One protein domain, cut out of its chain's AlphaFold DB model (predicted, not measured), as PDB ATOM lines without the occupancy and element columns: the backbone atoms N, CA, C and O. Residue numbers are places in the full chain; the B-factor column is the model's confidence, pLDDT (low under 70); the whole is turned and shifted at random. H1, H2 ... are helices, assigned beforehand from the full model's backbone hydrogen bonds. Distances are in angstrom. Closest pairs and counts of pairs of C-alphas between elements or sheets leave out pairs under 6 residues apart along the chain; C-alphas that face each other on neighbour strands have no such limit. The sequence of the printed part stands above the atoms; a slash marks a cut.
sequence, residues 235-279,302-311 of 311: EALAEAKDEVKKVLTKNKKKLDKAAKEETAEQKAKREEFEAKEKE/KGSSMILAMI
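Overview. This is residues 235 to 279 and 302 to 311 of the 311 residues of the protein "CPL domain-containing protein" of Monilinia fructigena (UniProt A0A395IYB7). Two long helices, H1 and H3, form the two ends of an extended, arched line of helices, with the short helix H2 between them along the chain. The last short helix, H4, packs on H2 and lies near H1. The arms make the length: residues 235 to 244 of H1 stick out at one end, and residues 264 to 269 and 271 to 279 of H3 at the other. The printed part has 55 residues with four named helices, in the order H1, H2, H3, H4, and no named strand; its class is all helix. It is extended, with a radius of gyration of the C-alphas of 17.1 A and spans of 59 by 19 by 14 A.

Arrangement. H1, residues 235 to 250, touches no helix. It is close to but not clearly touching H2, residues 252 to 260; their closest C-alphas, those of Leu 248 and Leu 255, are 8.0 A apart. Their lines are only just about perpendicular, at 71 degrees. H2 touches H4, residues 302 to 310, with the closest C-alphas, those of Ala 259 and Ser 305, 5.0 A apart. These two run opposite ways at a steep tilt of 43 degrees. H1 and H4 are near each other, with 8 pairs of C-alphas within 10 A. H3, residues 264 to 279, is apart from H1, H2 and H4. In H1, H2, H3 and H4 every O i to N i+4 pair is within hydrogen-bond range.

Along the chain. H1 measures 22.9 A from C-alpha 235 at (5.626, 25.176, 36.619) to C-alpha 250. H3 measures 22.4 A and ends at C-alpha 279, (27.742, 67.811, 1.128). H2 measures 12.4 A. H4 measures 12.7 A and ends at C-alpha 310, (15.195, 43.531, 35.344).

Size, cuts and confidence. The two C-alphas farthest apart, those of Glu 235 and Glu 279, are 59.7 A apart. Residues 280 to 301 are not printed; C-alphas 279 and 302 are 31.3 A apart across this cut. The links H1 to H2 and H2 to H3 are tight. Mean pLDDT of the printed part is 87.4, and no printed residue is under 70.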
ATOM      1  N   GLU A 235       4.369  25.660  36.038       97.06
ATOM      2  CA  GLU A 235       5.626  25.176  36.619       97.06
ATOM      3  C   GLU A 235       6.748  25.177  35.574       97.06
ATOM      4  O   GLU A 235       7.786  25.806  35.788       97.06
ATOM      5  N   ALA A 236       6.505  24.598  34.393       96.12
ATOM      6  CA  ALA A 236       7.479  24.577  33.301       96.12
ATOM      7  C   ALA A 236       7.882  25.986  32.825       96.12
ATOM      8  O   ALA A 236       9.032  26.218  32.441       96.12
ATOM      9  N   LEU A 237       6.954  26.949  32.851       94.62
ATOM     10  CA  LEU A 237       7.245  28.350  32.531       94.62
ATOM     11  C   LEU A 237       8.049  29.047  33.632       94.62
ATOM     12  O   LEU A 237       8.913  29.873  33.324       94.62
ATOM     13  N   ALA A 238       7.789  28.734  34.903       94.06
ATOM     14  CA  ALA A 238       8.565  29.256  36.023       94.06
ATOM     15  C   ALA A 238      10.023  28.771  35.958       94.06
ATOM     16  O   ALA A 238      10.945  29.579  36.086       94.06
ATOM     17  N   GLU A 239      10.234  27.489  35.661       94.25
ATOM     18  CA  GLU A 239      11.569  26.921  35.461       94.25
ATOM     19  C   GLU A 239      12.288  27.559  34.267       94.25
ATOM     20  O   GLU A 239      13.421  28.033  34.399       94.25
ATOM     21  N   ALA A 240      11.617  27.651  33.114       92.25
ATOM     22  CA  ALA A 240      12.197  28.257  31.918       92.25
ATOM     23  C   ALA A 240      12.566  29.736  32.144       92.25
ATOM     24  O   ALA A 240      13.631  30.194  31.718       92.25
ATOM     25  N   LYS A 241      11.744  30.486  32.889       88.94
ATOM     26  CA  LYS A 241      12.051  31.860  33.311       88.94
ATOM     27  C   LYS A 241      13.327  31.929  34.157       88.94
ATOM     28  O   LYS A 241      14.166  32.805  33.920       88.94
ATOM     29  N   ASP A 242      13.486  31.048  35.141       89.94
ATOM     30  CA  ASP A 242      14.665  31.041  36.013       89.94
ATOM     31  C   ASP A 242      15.947  30.722  35.239       89.94
ATOM     32  O   ASP A 242      17.011  31.298  35.498       89.94
ATOM     33  N   GLU A 243      15.859  29.853  34.240       88.62
ATOM     34  CA  GLU A 243      16.967  29.578  33.335       88.62
ATOM     35  C   GLU A 243      17.321  30.767  32.450       88.62
ATOM     36  O   GLU A 243      18.500  31.131  32.370       88.62
ATOM     37  N   VAL A 244      16.324  31.426  31.851       87.56
ATOM     38  CA  VAL A 244      16.534  32.669  31.097       87.56
ATOM     39  C   VAL A 244      17.229  33.698  31.988       87.56
ATOM     40  O   VAL A 244      18.252  34.265  31.596       87.56
ATOM     41  N   LYS A 245      16.778  33.873  33.236       88.50
ATOM     42  CA  LYS A 245      17.420  34.781  34.199       88.50
ATOM     43  C   LYS A 245      18.880  34.405  34.477       88.50
ATOM     44  O   LYS A 245      19.745  35.288  34.494       88.50
ATOM     45  N   LYS A 246      19.196  33.114  34.645       91.06
ATOM     46  CA  LYS A 246      20.582  32.630  34.808       91.06
ATOM     47  C   LYS A 246      21.438  32.954  33.579       91.06
ATOM     48  O   LYS A 246      22.567  33.423  33.738       91.06
ATOM     49  N   VAL A 247      20.928  32.734  32.365       89.50
ATOM     50  CA  VAL A 247      21.642  33.032  31.107       89.50
ATOM     51  C   VAL A 247      21.907  34.531  30.963       89.50
ATOM     52  O   VAL A 247      23.036  34.924  30.655       89.50
ATOM     53  N   LEU A 248      20.905  35.369  31.234       89.56
ATOM     54  CA  LEU A 248      21.029  36.827  31.175       89.56
ATOM     55  C   LEU A 248      22.051  37.342  32.197       89.56
ATOM     56  O   LEU A 248      22.942  38.112  31.842       89.56
ATOM     57  N   THR A 249      22.010  36.832  33.430       91.69
ATOM     58  CA  THR A 249      22.966  37.195  34.490       91.69
ATOM     59  C   THR A 249      24.402  36.809  34.117       91.69
ATOM     60  O   THR A 249      25.318  37.620  34.252       91.69
ATOM     61  N   LYS A 250      24.617  35.605  33.565       93.69
ATOM     62  CA  LYS A 250      25.939  35.169  33.069       93.69
ATOM     63  C   LYS A 250      26.470  36.063  31.943       93.69
ATOM     64  O   LYS A 250      27.678  36.262  31.833       93.69
ATOM     65  N   ASN A 251      25.583  36.622  31.117       92.44
ATOM     66  CA  ASN A 251      25.938  37.488  29.993       92.44
ATOM     67  C   ASN A 251      25.822  38.992  30.308       92.44
ATOM     68  O   ASN A 251      25.917  39.803  29.385       92.44
ATOM     69  N   LYS A 252      25.704  39.387  31.586       91.69
ATOM     70  CA  LYS A 252      25.516  40.789  32.012       91.69
ATOM     71  C   LYS A 252      26.516  41.758  31.377       91.69
ATOM     72  O   LYS A 252      26.111  42.763  30.810       91.69
ATOM     73  N   LYS A 253      27.804  41.395  31.316       91.00
ATOM     74  CA  LYS A 253      28.845  42.216  30.660       91.00
ATOM     75  C   LYS A 253      28.584  42.466  29.167       91.00
ATOM     76  O   LYS A 253      28.884  43.544  28.666       91.00
ATOM     77  N   LYS A 254      28.053  41.475  28.441       90.62
ATOM     78  CA  LYS A 254      27.700  41.629  27.017       90.62
ATOM     79  C   LYS A 254      26.470  42.519  26.855       90.62
ATOM     80  O   LYS A 254      26.445  43.332  25.938       90.62
ATOM     81  N   LEU A 255      25.492  42.389  27.755       86.94
ATOM     82  CA  LEU A 255      24.312  43.255  27.796       86.94
ATOM     83  C   LEU A 255      24.702  44.706  28.104       86.94
ATOM     84  O   LEU A 255      24.252  45.603  27.403       86.94
ATOM     85  N   ASP A 256      25.593  44.937  29.075       89.25
ATOM     86  CA  ASP A 256      26.120  46.270  29.411       89.25
ATOM     87  C   ASP A 256      26.821  46.919  28.215       89.25
ATOM     88  O   ASP A 256      26.629  48.105  27.940       89.25
ATOM     89  N   LYS A 257      27.619  46.129  27.488       90.44
ATOM     90  CA  LYS A 257      28.281  46.562  26.258       90.44
ATOM     91  C   LYS A 257      27.247  46.938  25.191       90.44
ATOM     92  O   LYS A 257      27.279  48.051  24.686       90.44
ATOM     93  N   ALA A 258      26.281  46.062  24.914       88.44
ATOM     94  CA  ALA A 258      25.224  46.310  23.931       88.44
ATOM     95  C   ALA A 258      24.314  47.499  24.294       88.44
ATOM     96  O   ALA A 258      23.826  48.191  23.404       88.44
ATOM     97  N   ALA A 259      24.086  47.753  25.584       88.25
ATOM     98  CA  ALA A 259      23.273  48.867  26.064       88.25
ATOM     99  C   ALA A 259      23.968  50.232  25.924       88.25
ATOM    100  O   ALA A 259      23.278  51.246  25.881       88.25
ATOM    101  N   LYS A 260      25.307  50.270  25.867       87.81
ATOM    102  CA  LYS A 260      26.102  51.514  25.853       87.81
ATOM    103  C   LYS A 260      26.795  51.786  24.522       87.81
ATOM    104  O   LYS A 260      27.045  52.943  24.196       87.81
ATOM    105  N   GLU A 261      27.149  50.744  23.777       88.12
ATOM    106  CA  GLU A 261      27.859  50.881  22.508       88.12
ATOM    107  C   GLU A 261      26.916  51.161  21.350       88.12
ATOM    108  O   GLU A 261      25.823  50.612  21.251       88.12
ATOM    109  N   GLU A 262      27.377  51.996  20.429       83.81
ATOM    110  CA  GLU A 262      26.643  52.309  19.217       83.81
ATOM    111  C   GLU A 262      26.417  51.054  18.360       83.81
ATOM    112  O   GLU A 262      27.351  50.339  17.994       83.81
ATOM    113  N   THR A 263      25.158  50.801  18.011       82.69
ATOM    114  CA  THR A 263      24.790  49.714  17.097       82.69
ATOM    115  C   THR A 263      25.240  50.022  15.666       82.69
ATOM    116  O   THR A 263      25.377  51.182  15.279       82.69
ATOM    117  N   ALA A 264      25.411  48.991  14.833       82.25
ATOM    118  CA  ALA A 264      25.774  49.170  13.424       82.25
ATOM    119  C   ALA A 264      24.784  50.080  12.668       82.25
ATOM    120  O   ALA A 264      25.203  50.927  11.884       82.25
ATOM    121  N   GLU A 265      23.483  49.972  12.959       80.81
ATOM    122  CA  GLU A 265      22.457  50.848  12.381       80.81
ATOM    123  C   GLU A 265      22.590  52.306  12.840       80.81
ATOM    124  O   GLU A 265      22.427  53.225  12.036       80.81
ATOM    125  N   GLN A 266      22.886  52.540  14.125       83.69
ATOM    126  CA  GLN A 266      23.125  53.889  14.653       83.69
ATOM    127  C   GLN A 266      24.386  54.502  14.033       83.69
ATOM    128  O   GLN A 266      24.351  55.661  13.615       83.69
ATOM    129  N   LYS A 267      25.455  53.708  13.891       83.56
ATOM    130  CA  LYS A 267      26.706  54.114  13.247       83.56
ATOM    131  C   LYS A 267      26.497  54.469  11.774       83.56
ATOM    132  O   LYS A 267      26.891  55.556  11.362       83.56
ATOM    133  N   ALA A 268      25.807  53.620  11.011       84.56
ATOM    134  CA  ALA A 268      25.485  53.879   9.607       84.56
ATOM    135  C   ALA A 268      24.646  55.156   9.438       84.56
ATOM    136  O   ALA A 268      24.963  56.007   8.611       84.56
ATOM    137  N   LYS A 269      23.627  55.356  10.287       84.69
ATOM    138  CA  LYS A 269      22.822  56.590  10.297       84.69
ATOM    139  C   LYS A 269      23.649  57.825  10.668       84.69
ATOM    140  O   LYS A 269      23.387  58.908  10.142       84.69
ATOM    141  N   ARG A 270      24.630  57.701  11.571       85.12
ATOM    142  CA  ARG A 270      25.551  58.797  11.909       85.12
ATOM    143  C   ARG A 270      26.446  59.140  10.723       85.12
ATOM    144  O   ARG A 270      26.535  60.314  10.383       85.12
ATOM    145  N   GLU A 271      27.058  58.145  10.094       86.00
ATOM    146  CA  GLU A 271      27.937  58.325   8.933       86.00
ATOM    147  C   GLU A 271      27.178  58.922   7.738       86.00
ATOM    148  O   GLU A 271      27.658  59.869   7.118       86.00
ATOM    149  N   GLU A 272      25.949  58.467   7.474       85.56
ATOM    150  CA  GLU A 272      25.072  59.038   6.444       85.56
ATOM    151  C   GLU A 272      24.702  60.500   6.755       85.56
ATOM    152  O   GLU A 272      24.711  61.362   5.873       85.56
ATOM    153  N   PHE A 273      24.401  60.812   8.019       81.94
ATOM    154  CA  PHE A 273      24.116  62.180   8.446       81.94
ATOM    155  C   PHE A 273      25.345  63.090   8.314       81.94
ATOM    156  O   PHE A 273      25.230  64.217   7.834       81.94
ATOM    157  N   GLU A 274      26.525  62.605   8.702       84.00
ATOM    158  CA  GLU A 274      27.793  63.325   8.563       84.00
ATOM    159  C   GLU A 274      28.174  63.548   7.094       84.00
ATOM    160  O   GLU A 274      28.653  64.631   6.751       84.00
ATOM    161  N   ALA A 275      27.920  62.575   6.216       82.75
ATOM    162  CA  ALA A 275      28.101  62.721   4.772       82.75
ATOM    163  C   ALA A 275      27.171  63.805   4.197       82.75
ATOM    164  O   ALA A 275      27.643  64.732   3.537       82.75
ATOM    165  N   LYS A 276      25.876  63.773   4.547       83.69
ATOM    166  CA  LYS A 276      24.891  64.794   4.136       83.69
ATOM    167  C   LYS A 276      25.230  66.192   4.662       83.69
ATOM    168  O   LYS A 276      25.002  67.187   3.977       83.69
ATOM    169  N   GLU A 277      25.773  66.299   5.874       78.44
ATOM    170  CA  GLU A 277      26.267  67.562   6.442       78.44
ATOM    171  C   GLU A 277      27.494  68.093   5.686       78.44
ATOM    172  O   GLU A 277      27.584  69.294   5.424       78.44
ATOM    173  N   LYS A 278      28.432  67.216   5.303       78.50
ATOM    174  CA  LYS A 278      29.612  67.588   4.505       78.50
ATOM    175  C   LYS A 278      29.221  68.056   3.099       78.50
ATOM    176  O   LYS A 278      29.716  69.092   2.665       78.50
ATOM    177  N   GLU A 279      28.279  67.386   2.434       74.81
ATOM    178  CA  GLU A 279      27.742  67.811   1.128       74.81
ATOM    179  C   GLU A 279      27.005  69.160   1.196       74.81
ATOM    180  O   GLU A 279      27.177  70.029   0.337       74.81
ATOM    181  N   LYS A 302      18.279  49.615  23.402       86.25
ATOM    182  CA  LYS A 302      17.279  49.830  24.464       86.25
ATOM    183  C   LYS A 302      16.792  48.542  25.122       86.25
ATOM    184  O   LYS A 302      16.578  48.528  26.327       86.25
ATOM    185  N   GLY A 303      16.618  47.472  24.346       85.12
ATOM    186  CA  GLY A 303      16.182  46.180  24.870       85.12
ATOM    187  C   GLY A 303      17.188  45.618  25.871       85.12
ATOM    188  O   GLY A 303      16.803  45.177  26.948       85.12
ATOM    189  N   SER A 304      18.485  45.736  25.576       86.56
ATOM    190  CA  SER A 304      19.545  45.350  26.520       86.56
ATOM    191  C   SER A 304      19.518  46.201  27.794       86.56
ATOM    192  O   SER A 304      19.659  45.657  28.885       86.56
ATOM    193  N   SER A 305      19.269  47.510  27.672       87.44
ATOM    194  CA  SER A 305      19.109  48.415  28.823       87.44
ATOM    195  C   SER A 305      17.912  48.036  29.708       87.44
ATOM    196  O   SER A 305      18.047  47.923  30.925       87.44
ATOM    197  N   MET A 306      16.754  47.750  29.104       88.56
ATOM    198  CA  MET A 306      15.562  47.296  29.830       88.56
ATOM    199  C   MET A 306      15.795  45.959  30.534       88.56
ATOM    200  O   MET A 306      15.433  45.814  31.697       88.56
ATOM    201  N   ILE A 307      16.439  45.002  29.859       88.19
ATOM    202  CA  ILE A 307      16.765  43.702  30.451       88.19
ATOM    203  C   ILE A 307      17.687  43.877  31.662       88.19
ATOM    204  O   ILE A 307      17.422  43.283  32.700       88.19
ATOM    205  N   LEU A 308      18.725  44.717  31.568       87.62
ATOM    206  CA  LEU A 308      19.637  45.002  32.686       87.62
ATOM    207  C   LEU A 308      18.929  45.590  33.909       87.62
ATOM    208  O   LEU A 308      19.351  45.321  35.028       87.62
ATOM    209  N   ALA A 309      17.860  46.367  33.714       89.31
ATOM    210  CA  ALA A 309      17.049  46.887  34.815       89.31
ATOM    211  C   ALA A 309      16.202  45.799  35.506       89.31
ATOM    212  O   ALA A 309      15.750  45.999  36.631       89.31
ATOM    213  N   MET A 310      15.987  44.659  34.843       84.00
ATOM    214  CA  MET A 310      15.195  43.531  35.344       84.00
ATOM    215  C   MET A 310      16.046  42.414  35.986       84.00
ATOM    216  O   MET A 310      15.465  41.526  36.621       84.00
ATOM    217  N   ILE A 311      17.383  42.428  35.823       85.06
ATOM    218  CA  ILE A 311      18.314  41.378  36.307       85.06
ATOM    219  C   ILE A 311      19.345  41.841  37.350       85.06
ATOM    220  O   ILE A 311      19.388  41.169  38.402       85.06
TER     221      ILE A 311